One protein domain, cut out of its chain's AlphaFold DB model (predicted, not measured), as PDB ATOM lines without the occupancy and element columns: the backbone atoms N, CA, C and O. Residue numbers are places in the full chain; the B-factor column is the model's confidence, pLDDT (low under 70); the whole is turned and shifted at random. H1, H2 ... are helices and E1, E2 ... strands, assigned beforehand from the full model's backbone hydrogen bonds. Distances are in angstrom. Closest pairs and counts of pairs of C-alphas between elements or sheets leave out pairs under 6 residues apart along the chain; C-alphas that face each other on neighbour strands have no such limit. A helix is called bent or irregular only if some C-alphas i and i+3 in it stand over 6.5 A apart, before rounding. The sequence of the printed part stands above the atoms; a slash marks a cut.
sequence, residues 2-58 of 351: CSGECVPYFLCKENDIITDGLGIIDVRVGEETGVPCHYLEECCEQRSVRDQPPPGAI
ATOM      1  N   CYS A   2     127.385 147.497 203.391       65.38
ATOM      2  CA  CYS A   2     127.195 146.585 202.262       65.38
ATOM      3  C   CYS A   2     127.173 145.134 202.768       65.38
ATOM      4  O   CYS A   2     128.090 144.726 203.477       65.38
ATOM      5  N   SER A   3     126.116 144.377 202.454       75.88
ATOM      6  CA  SER A   3     126.018 142.938 202.760       75.88
ATOM      7  C   SER A   3     126.560 142.043 201.640       75.88
ATOM      8  O   SER A   3     126.561 140.824 201.791       75.88
ATOM      9  N   GLY A   4     126.977 142.642 200.522       81.62
ATOM     10  CA  GLY A   4     127.589 141.988 199.367       81.62
ATOM     11  C   GLY A   4     129.057 142.385 199.176       81.62
ATOM     12  O   GLY A   4     129.749 142.716 200.138       81.62
ATOM     13  N   GLU A   5     129.520 142.356 197.931       87.00
ATOM     14  CA  GLU A   5     130.864 142.754 197.505       87.00
ATOM     15  C   GLU A   5     130.791 144.057 196.699       87.00
ATOM     16  O   GLU A   5     129.883 144.232 195.886       87.00
ATOM     17  N   CYS A   6     131.727 144.982 196.923       86.25
ATOM     18  CA  CYS A   6     131.863 146.161 196.071       86.25
ATOM     19  C   CYS A   6     132.518 145.738 194.756       86.25
ATOM     20  O   CYS A   6     133.649 145.259 194.752       86.25
ATOM     21  N   VAL A   7     131.797 145.895 193.650       86.56
ATOM     22  CA  VAL A   7     132.286 145.562 192.306       86.56
ATOM     23  C   VAL A   7     132.063 146.750 191.376       86.56
ATOM     24  O   VAL A   7     131.126 147.513 191.613       86.56
ATOM     25  N   PRO A   8     132.866 146.926 190.310       87.00
ATOM     26  CA  PRO A   8     132.609 147.945 189.296       87.00
ATOM     27  C   PRO A   8     131.144 147.943 188.850       87.00
ATOM     28  O   PRO A   8     130.579 146.872 188.618       87.00
ATOM     29  N   TYR A   9     130.543 149.126 188.707       84.50
ATOM     30  CA  TYR A   9     129.097 149.285 188.485       84.50
ATOM     31  C   TYR A   9     128.551 148.437 187.315       84.50
ATOM     32  O   TYR A   9     127.438 147.924 187.356       84.50
ATOM     33  N   PHE A  10     129.354 148.209 186.271       83.31
ATOM     34  CA  PHE A  10     128.975 147.405 185.103       83.31
ATOM     35  C   PHE A  10     129.048 145.880 185.320       83.31
ATOM     36  O   PHE A  10     128.684 145.124 184.417       83.31
ATOM     37  N   LEU A  11     129.527 145.402 186.472       86.88
ATOM     38  CA  LEU A  11     129.613 143.978 186.819       86.88
ATOM     39  C   LEU A  11     128.485 143.504 187.743       86.88
ATOM     40  O   LEU A  11     128.384 142.297 187.967       86.88
ATOM     41  N   CYS A  12     127.612 144.385 188.237       84.50
ATOM     42  CA  CYS A  12     126.476 143.971 189.060       84.50
ATOM     43  C   CYS A  12     125.208 143.730 188.229       84.50
ATOM     44  O   CYS A  12     124.819 144.565 187.426       84.50
ATOM     45  N   LYS A  13     124.563 142.563 188.371       70.25
ATOM     46  CA  LYS A  13     123.402 142.140 187.559       70.25
ATOM     47  C   LYS A  13     122.059 142.763 187.970       70.25
ATOM     48  O   LYS A  13     121.171 142.831 187.121       70.25
ATOM     49  N   GLU A  14     121.881 143.105 189.242       62.09
ATOM     50  CA  GLU A  14     120.627 143.628 189.797       62.09
ATOM     51  C   GLU A  14     120.773 145.132 190.043       62.09
ATOM     52  O   GLU A  14     121.741 145.532 190.676       62.09
ATOM     53  N   ASN A  15     119.794 145.910 189.562       48.62
ATOM     54  CA  ASN A  15     119.834 147.328 189.166       48.62
ATOM     55  C   ASN A  15     120.185 147.480 187.684       48.62
ATOM     56  O   ASN A  15     121.151 146.898 187.203       48.62
ATOM     57  N   ASP A  16     119.314 148.172 186.944       51.62
ATOM     58  CA  ASP A  16     119.383 148.354 185.494       51.62
ATOM     59  C   ASP A  16     120.804 148.740 185.066       51.62
ATOM     60  O   ASP A  16     121.193 149.904 185.162       51.62
ATOM     61  N   ILE A  17     121.598 147.771 184.590       49.09
ATOM     62  CA  ILE A  17     122.887 148.089 183.981       49.09
ATOM     63  C   ILE A  17     122.540 148.886 182.738       49.09
ATOM     64  O   ILE A  17     122.044 148.337 181.750       49.09
ATOM     65  N   ILE A  18     122.776 150.189 182.803       49.88
ATOM     66  CA  ILE A  18     122.539 151.085 181.690       49.88
ATOM     67  C   ILE A  18     123.590 150.774 180.618       49.88
ATOM     68  O   ILE A  18     124.703 151.296 180.616       49.88
ATOM     69  N   THR A  19     123.253 149.854 179.714       48.78
ATOM     70  CA  THR A  19     124.135 149.388 178.632       48.78
ATOM     71  C   THR A  19     124.215 150.360 177.457       48.78
ATOM     72  O   THR A  19     125.001 150.139 176.541       48.78
ATOM     73  N   ASP A  20     123.392 151.411 177.448       52.69
ATOM     74  CA  ASP A  20     123.398 152.461 176.422       52.69
ATOM     75  C   ASP A  20     124.286 153.668 176.794       52.69
ATOM     76  O   ASP A  20     124.391 154.618 176.018       52.69
ATOM     77  N   GLY A  21     124.956 153.615 177.953       47.88
ATOM     78  CA  GLY A  21     125.853 154.664 178.435       47.88
ATOM     79  C   GLY A  21     125.163 155.850 179.118       47.88
ATOM     80  O   GLY A  21     125.842 156.816 179.453       47.88
ATOM     81  N   LEU A  22     123.847 155.800 179.361       52.88
ATOM     82  CA  LEU A  22     123.089 156.844 180.071       52.88
ATOM     83  C   LEU A  22     123.201 156.772 181.612       52.88
ATOM     84  O   LEU A  22     122.399 157.390 182.315       52.88
ATOM     85  N   GLY A  23     124.172 156.022 182.152       62.84
ATOM     86  CA  GLY A  23     124.470 155.979 183.588       62.84
ATOM     87  C   GLY A  23     124.800 157.368 184.131       62.84
ATOM     88  O   GLY A  23     125.516 158.115 183.474       62.84
ATOM     89  N   ILE A  24     124.293 157.725 185.313       67.19
ATOM     90  CA  ILE A  24     124.631 158.984 185.995       67.19
ATOM     91  C   ILE A  24     125.426 158.659 187.265       67.19
ATOM     92  O   ILE A  24     124.907 157.967 188.136       67.19
ATOM     93  N   ILE A  25     126.658 159.170 187.383       73.62
ATOM     94  CA  ILE A  25     127.544 158.960 188.545       73.62
ATOM     95  C   ILE A  25     127.771 160.274 189.296       73.62
ATOM     96  O   ILE A  25     128.082 161.296 188.690       73.62
ATOM     97  N   ASP A  26     127.652 160.249 190.624       71.75
ATOM     98  CA  ASP A  26     127.998 161.378 191.492       71.75
ATOM     99  C   ASP A  26     129.306 161.098 192.243       71.75
ATOM    100  O   ASP A  26     129.349 160.296 193.176       71.75
ATOM    101  N   VAL A  27     130.379 161.784 191.845       70.06
ATOM    102  CA  VAL A  27     131.731 161.614 192.410       70.06
ATOM    103  C   VAL A  27     131.839 162.048 193.875       70.06
ATOM    104  O   VAL A  27     132.775 161.651 194.563       70.06
ATOM    105  N   ARG A  28     130.873 162.820 194.393       62.81
ATOM    106  CA  ARG A  28     130.880 163.302 195.787       62.81
ATOM    107  C   ARG A  28     130.492 162.217 196.789       62.81
ATOM    108  O   ARG A  28     130.832 162.313 197.962       62.81
ATOM    109  N   VAL A  29     129.811 161.168 196.331       58.44
ATOM    110  CA  VAL A  29     129.290 160.087 197.183       58.44
ATOM    111  C   VAL A  29     130.420 159.292 197.859       58.44
ATOM    112  O   VAL A  29     130.228 158.772 198.953       58.44
ATOM    113  N   GLY A  30     131.623 159.257 197.272       50.56
ATOM    114  CA  GLY A  30     132.804 158.630 197.883       50.56
ATOM    115  C   GLY A  30     133.492 159.459 198.980       50.56
ATOM    116  O   GLY A  30     134.320 158.919 199.711       50.56
ATOM    117  N   GLU A  31     133.165 160.752 199.119       52.03
ATOM    118  CA  GLU A  31     133.710 161.627 200.172       52.03
ATOM    119  C   GLU A  31     132.859 161.611 201.458       52.03
ATOM    120  O   GLU A  31     133.324 162.033 202.522       52.03
ATOM    121  N   GLU A  32     131.623 161.102 201.399       53.47
ATOM    122  CA  GLU A  32     130.722 161.028 202.550       53.47
ATOM    123  C   GLU A  32     131.064 159.842 203.469       53.47
ATOM    124  O   GLU A  32     131.068 158.672 203.079       53.47
ATOM    125  N   THR A  33     131.315 160.129 204.749       48.22
ATOM    126  CA  THR A  33     131.588 159.096 205.754       48.22
ATOM    127  C   THR A  33     130.370 158.187 205.936       48.22
ATOM    128  O   THR A  33     129.361 158.614 206.495       48.22
ATOM    129  N   GLY A  34     130.475 156.922 205.519       57.22
ATOM    130  CA  GLY A  34     129.444 155.899 205.743       57.22
ATOM    131  C   GLY A  34     128.949 155.177 204.488       57.22
ATOM    132  O   GLY A  34     128.201 154.203 204.625       57.22
ATOM    133  N   VAL A  35     129.384 155.595 203.295       64.81
ATOM    134  CA  VAL A  35     129.139 154.856 202.048       64.81
ATOM    135  C   VAL A  35     130.148 153.701 201.935       64.81
ATOM    136  O   VAL A  35     131.339 153.914 202.155       64.81
ATOM    137  N   PRO A  36     129.706 152.456 201.668       72.38
ATOM    138  CA  PRO A  36     130.575 151.284 201.778       72.38
ATOM    139  C   PRO A  36     131.478 151.015 200.564       72.38
ATOM    140  O   PRO A  36     132.447 150.282 200.727       72.38
ATOM    141  N   CYS A  37     131.167 151.558 199.382       77.12
ATOM    142  CA  CYS A  37     131.888 151.289 198.131       77.12
ATOM    143  C   CYS A  37     132.381 152.588 197.484       77.12
ATOM    144  O   CYS A  37     131.825 153.659 197.743       77.12
ATOM    145  N   HIS A  38     133.411 152.491 196.638       82.50
ATOM    146  CA  HIS A  38     133.873 153.608 195.812       82.50
ATOM    147  C   HIS A  38     132.751 154.089 194.870       82.50
ATOM    148  O   HIS A  38     131.883 153.310 194.503       82.50
ATOM    149  N   TYR A  39     132.762 155.345 194.411       82.19
ATOM    150  CA  TYR A  39     131.674 155.902 193.580       82.19
ATOM    151  C   TYR A  39     131.564 155.283 192.165       82.19
ATOM    152  O   TYR A  39     130.577 155.506 191.468       82.19
ATOM    153  N   LEU A  40     132.573 154.514 191.735       84.62
ATOM    154  CA  LEU A  40     132.545 153.677 190.520       84.62
ATOM    155  C   LEU A  40     132.132 152.223 190.789       84.62
ATOM    156  O   LEU A  40     132.072 151.406 189.867       84.62
ATOM    157  N   GLU A  41     131.887 151.884 192.046       85.06
ATOM    158  CA  GLU A  41     131.536 150.548 192.488       85.06
ATOM    159  C   GLU A  41     130.123 150.534 193.061       85.06
ATOM    160  O   GLU A  41     129.643 151.493 193.663       85.06
ATOM    161  N   GLU A  42     129.465 149.399 192.902       83.25
ATOM    162  CA  GLU A  42     128.162 149.135 193.476       83.25
ATOM    163  C   GLU A  42     128.267 147.966 194.453       83.25
ATOM    164  O   GLU A  42     128.976 146.985 194.215       83.25
ATOM    165  N   CYS A  43     127.560 148.076 195.577       84.94
ATOM    166  CA  CYS A  43     127.422 146.972 196.517       84.94
ATOM    167  C   CYS A  43     126.544 145.890 195.884       84.94
ATOM    168  O   CYS A  43     125.323 146.032 195.834       84.94
ATOM    169  N   CYS A  44     127.161 144.804 195.430       84.94
ATOM    170  CA  CYS A  44     126.494 143.748 194.689       84.94
ATOM    171  C   CYS A  44     126.403 142.456 195.497       84.94
ATOM    172  O   CYS A  44     127.373 142.011 196.112       84.94
ATOM    173  N   GLU A  45     125.245 141.800 195.483       86.62
ATOM    174  CA  GLU A  45     125.137 140.464 196.066       86.62
ATOM    175  C   GLU A  45     126.048 139.481 195.323       86.62
ATOM    176  O   GLU A  45     126.082 139.468 194.096       86.62
ATOM    177  N   GLN A  46     126.736 138.594 196.046       84.19
ATOM    178  CA  GLN A  46     127.750 137.701 195.466       84.19
ATOM    179  C   GLN A  46     127.218 136.808 194.326       84.19
ATOM    180  O   GLN A  46     127.946 136.469 193.401       84.19
ATOM    181  N   ARG A  47     125.925 136.458 194.352       84.06
ATOM    182  CA  ARG A  47     125.240 135.710 193.275       84.06
ATOM    183  C   ARG A  47     124.932 136.540 192.019       84.06
ATOM    184  O   ARG A  47     124.596 135.971 190.982       84.06
ATOM    185  N   SER A  48     124.982 137.861 192.143       84.50
ATOM    186  CA  SER A  48     124.650 138.854 191.118       84.50
ATOM    187  C   SER A  48     125.905 139.492 190.506       84.50
ATOM    188  O   SER A  48     125.786 140.219 189.518       84.50
ATOM    189  N   VAL A  49     127.098 139.185 191.029       85.31
ATOM    190  CA  VAL A  49     128.390 139.598 190.461       85.31
ATOM    191  C   VAL A  49     128.670 138.844 189.159       85.31
ATOM    192  O   VAL A  49     128.469 137.631 189.062       85.31
ATOM    193  N   ARG A  50     129.137 139.568 188.140       84.94
ATOM    194  CA  ARG A  50     129.598 139.017 186.861       84.94
ATOM    195  C   ARG A  50     131.122 138.994 186.804       84.94
ATOM    196  O   ARG A  50     131.764 139.988 187.123       84.94
ATOM    197  N   ASP A  51     131.683 137.916 186.260       85.25
ATOM    198  CA  ASP A  51     133.130 137.817 186.004       85.25
ATOM    199  C   ASP A  51     133.592 138.700 184.831       85.25
ATOM    200  O   ASP A  51     134.769 139.037 184.711       85.25
ATOM    201  N   GLN A  52     132.670 139.031 183.920       83.38
ATOM    202  CA  GLN A  52     132.943 139.821 182.723       83.38
ATOM    203  C   GLN A  52     131.849 140.868 182.479       83.38
ATOM    204  O   GLN A  52     130.680 140.630 182.809       83.38
ATOM    205  N   PRO A  53     132.201 142.001 181.842       81.81
ATOM    206  CA  PRO A  53     131.232 143.003 181.420       81.81
ATOM    207  C   PRO A  53     130.122 142.399 180.542       81.81
ATOM    208  O   PRO A  53     130.381 141.469 179.770       81.81
ATOM    209  N   PRO A  54     128.884 142.921 180.618       79.88
ATOM    210  CA  PRO A  54     127.789 142.514 179.746       79.88
ATOM    211  C   PRO A  54     128.189 142.555 178.261       79.88
ATOM    212  O   PRO A  54     128.905 143.475 177.848       79.88
ATOM    213  N   PRO A  55     127.703 141.618 177.423       76.75
ATOM    214  CA  PRO A  55     127.927 141.682 175.983       76.75
ATOM    215  C   PRO A  55     127.511 143.045 175.413       76.75
ATOM    216  O   PRO A  55     126.387 143.489 175.626       76.75
ATOM    217  N   GLY A  56     128.423 143.705 174.695       75.00
ATOM    218  CA  GLY A  56     128.191 145.028 174.104       75.00
ATOM    219  C   GLY A  56     128.507 146.225 175.008       75.00
ATOM    220  O   GLY A  56     128.551 147.336 174.492       75.00
ATOM    221  N   ALA A  57     128.796 146.024 176.301       74.06
ATOM    222  CA  ALA A  57     129.181 147.115 177.206       74.06
ATOM    223  C   ALA A  57     130.550 147.723 176.853       74.06
ATOM    224  O   ALA A  57     130.763 148.918 177.012       74.06
ATOM    225  N   ILE A  58     131.474 146.897 176.352       78.81
ATOM    226  CA  ILE A  58     132.817 147.307 175.930       78.81
ATOM    227  C   ILE A  58     132.985 146.975 174.451       78.81
ATOM    228  O   ILE A  58     132.830 145.818 174.043       78.81
TER     229      ILE A  58
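What this domain is: This is residues 2 to 58 of the 351 residues of the protein "Peptidase S1 domain-containing protein" of Anopheles melas (UniProt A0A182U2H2). Little regular structure: mostly loops round one short antiparallel pair of strands, E1 and E3, with E2 and the tiny helix H1 set along one side, away from E1. The 57 printed residues hold E1, E2, H1, E3 in this order, mixed in class, with only 15 residues in named elements. The whole is compact, radius of gyration of the C-alphas 11.5 A, spanning 35 by 25 by 15 A.

Where its parts are: E1, residues 5 to 8, begins at C-alpha 5 (130.864, 142.754, 197.505) and is 9.9 A long. E2 is residues 23 to 25, 6.6 A; H1 is residues 27 to 30, 6.3 A, neither bent nor irregular, but only just. E3, residues 41 to 44, 8.7 A, ends at C-alpha 44 (126.494, 143.748, 194.689).

How they stand to each other: E1 and E3 are antiparallel at 138 degrees; N 5 and O 44, 2.8 A, are within hydrogen-bond range. E2 pairs with no named strand and is apart from E1 and E3. E2 and H1 meet only through their tight link. H1 is too short for an O i to N i+4 pair; its one O i to N i+3 pair is not within range.

The domain as a whole: The C-alphas of Thr 33 and Gly 56, the two farthest apart, are 34.8 A apart. The printed part has no cut. The link E1 to E2 is long. Residues 2, 14 to 24 and 28 to 35 have pLDDT under 70.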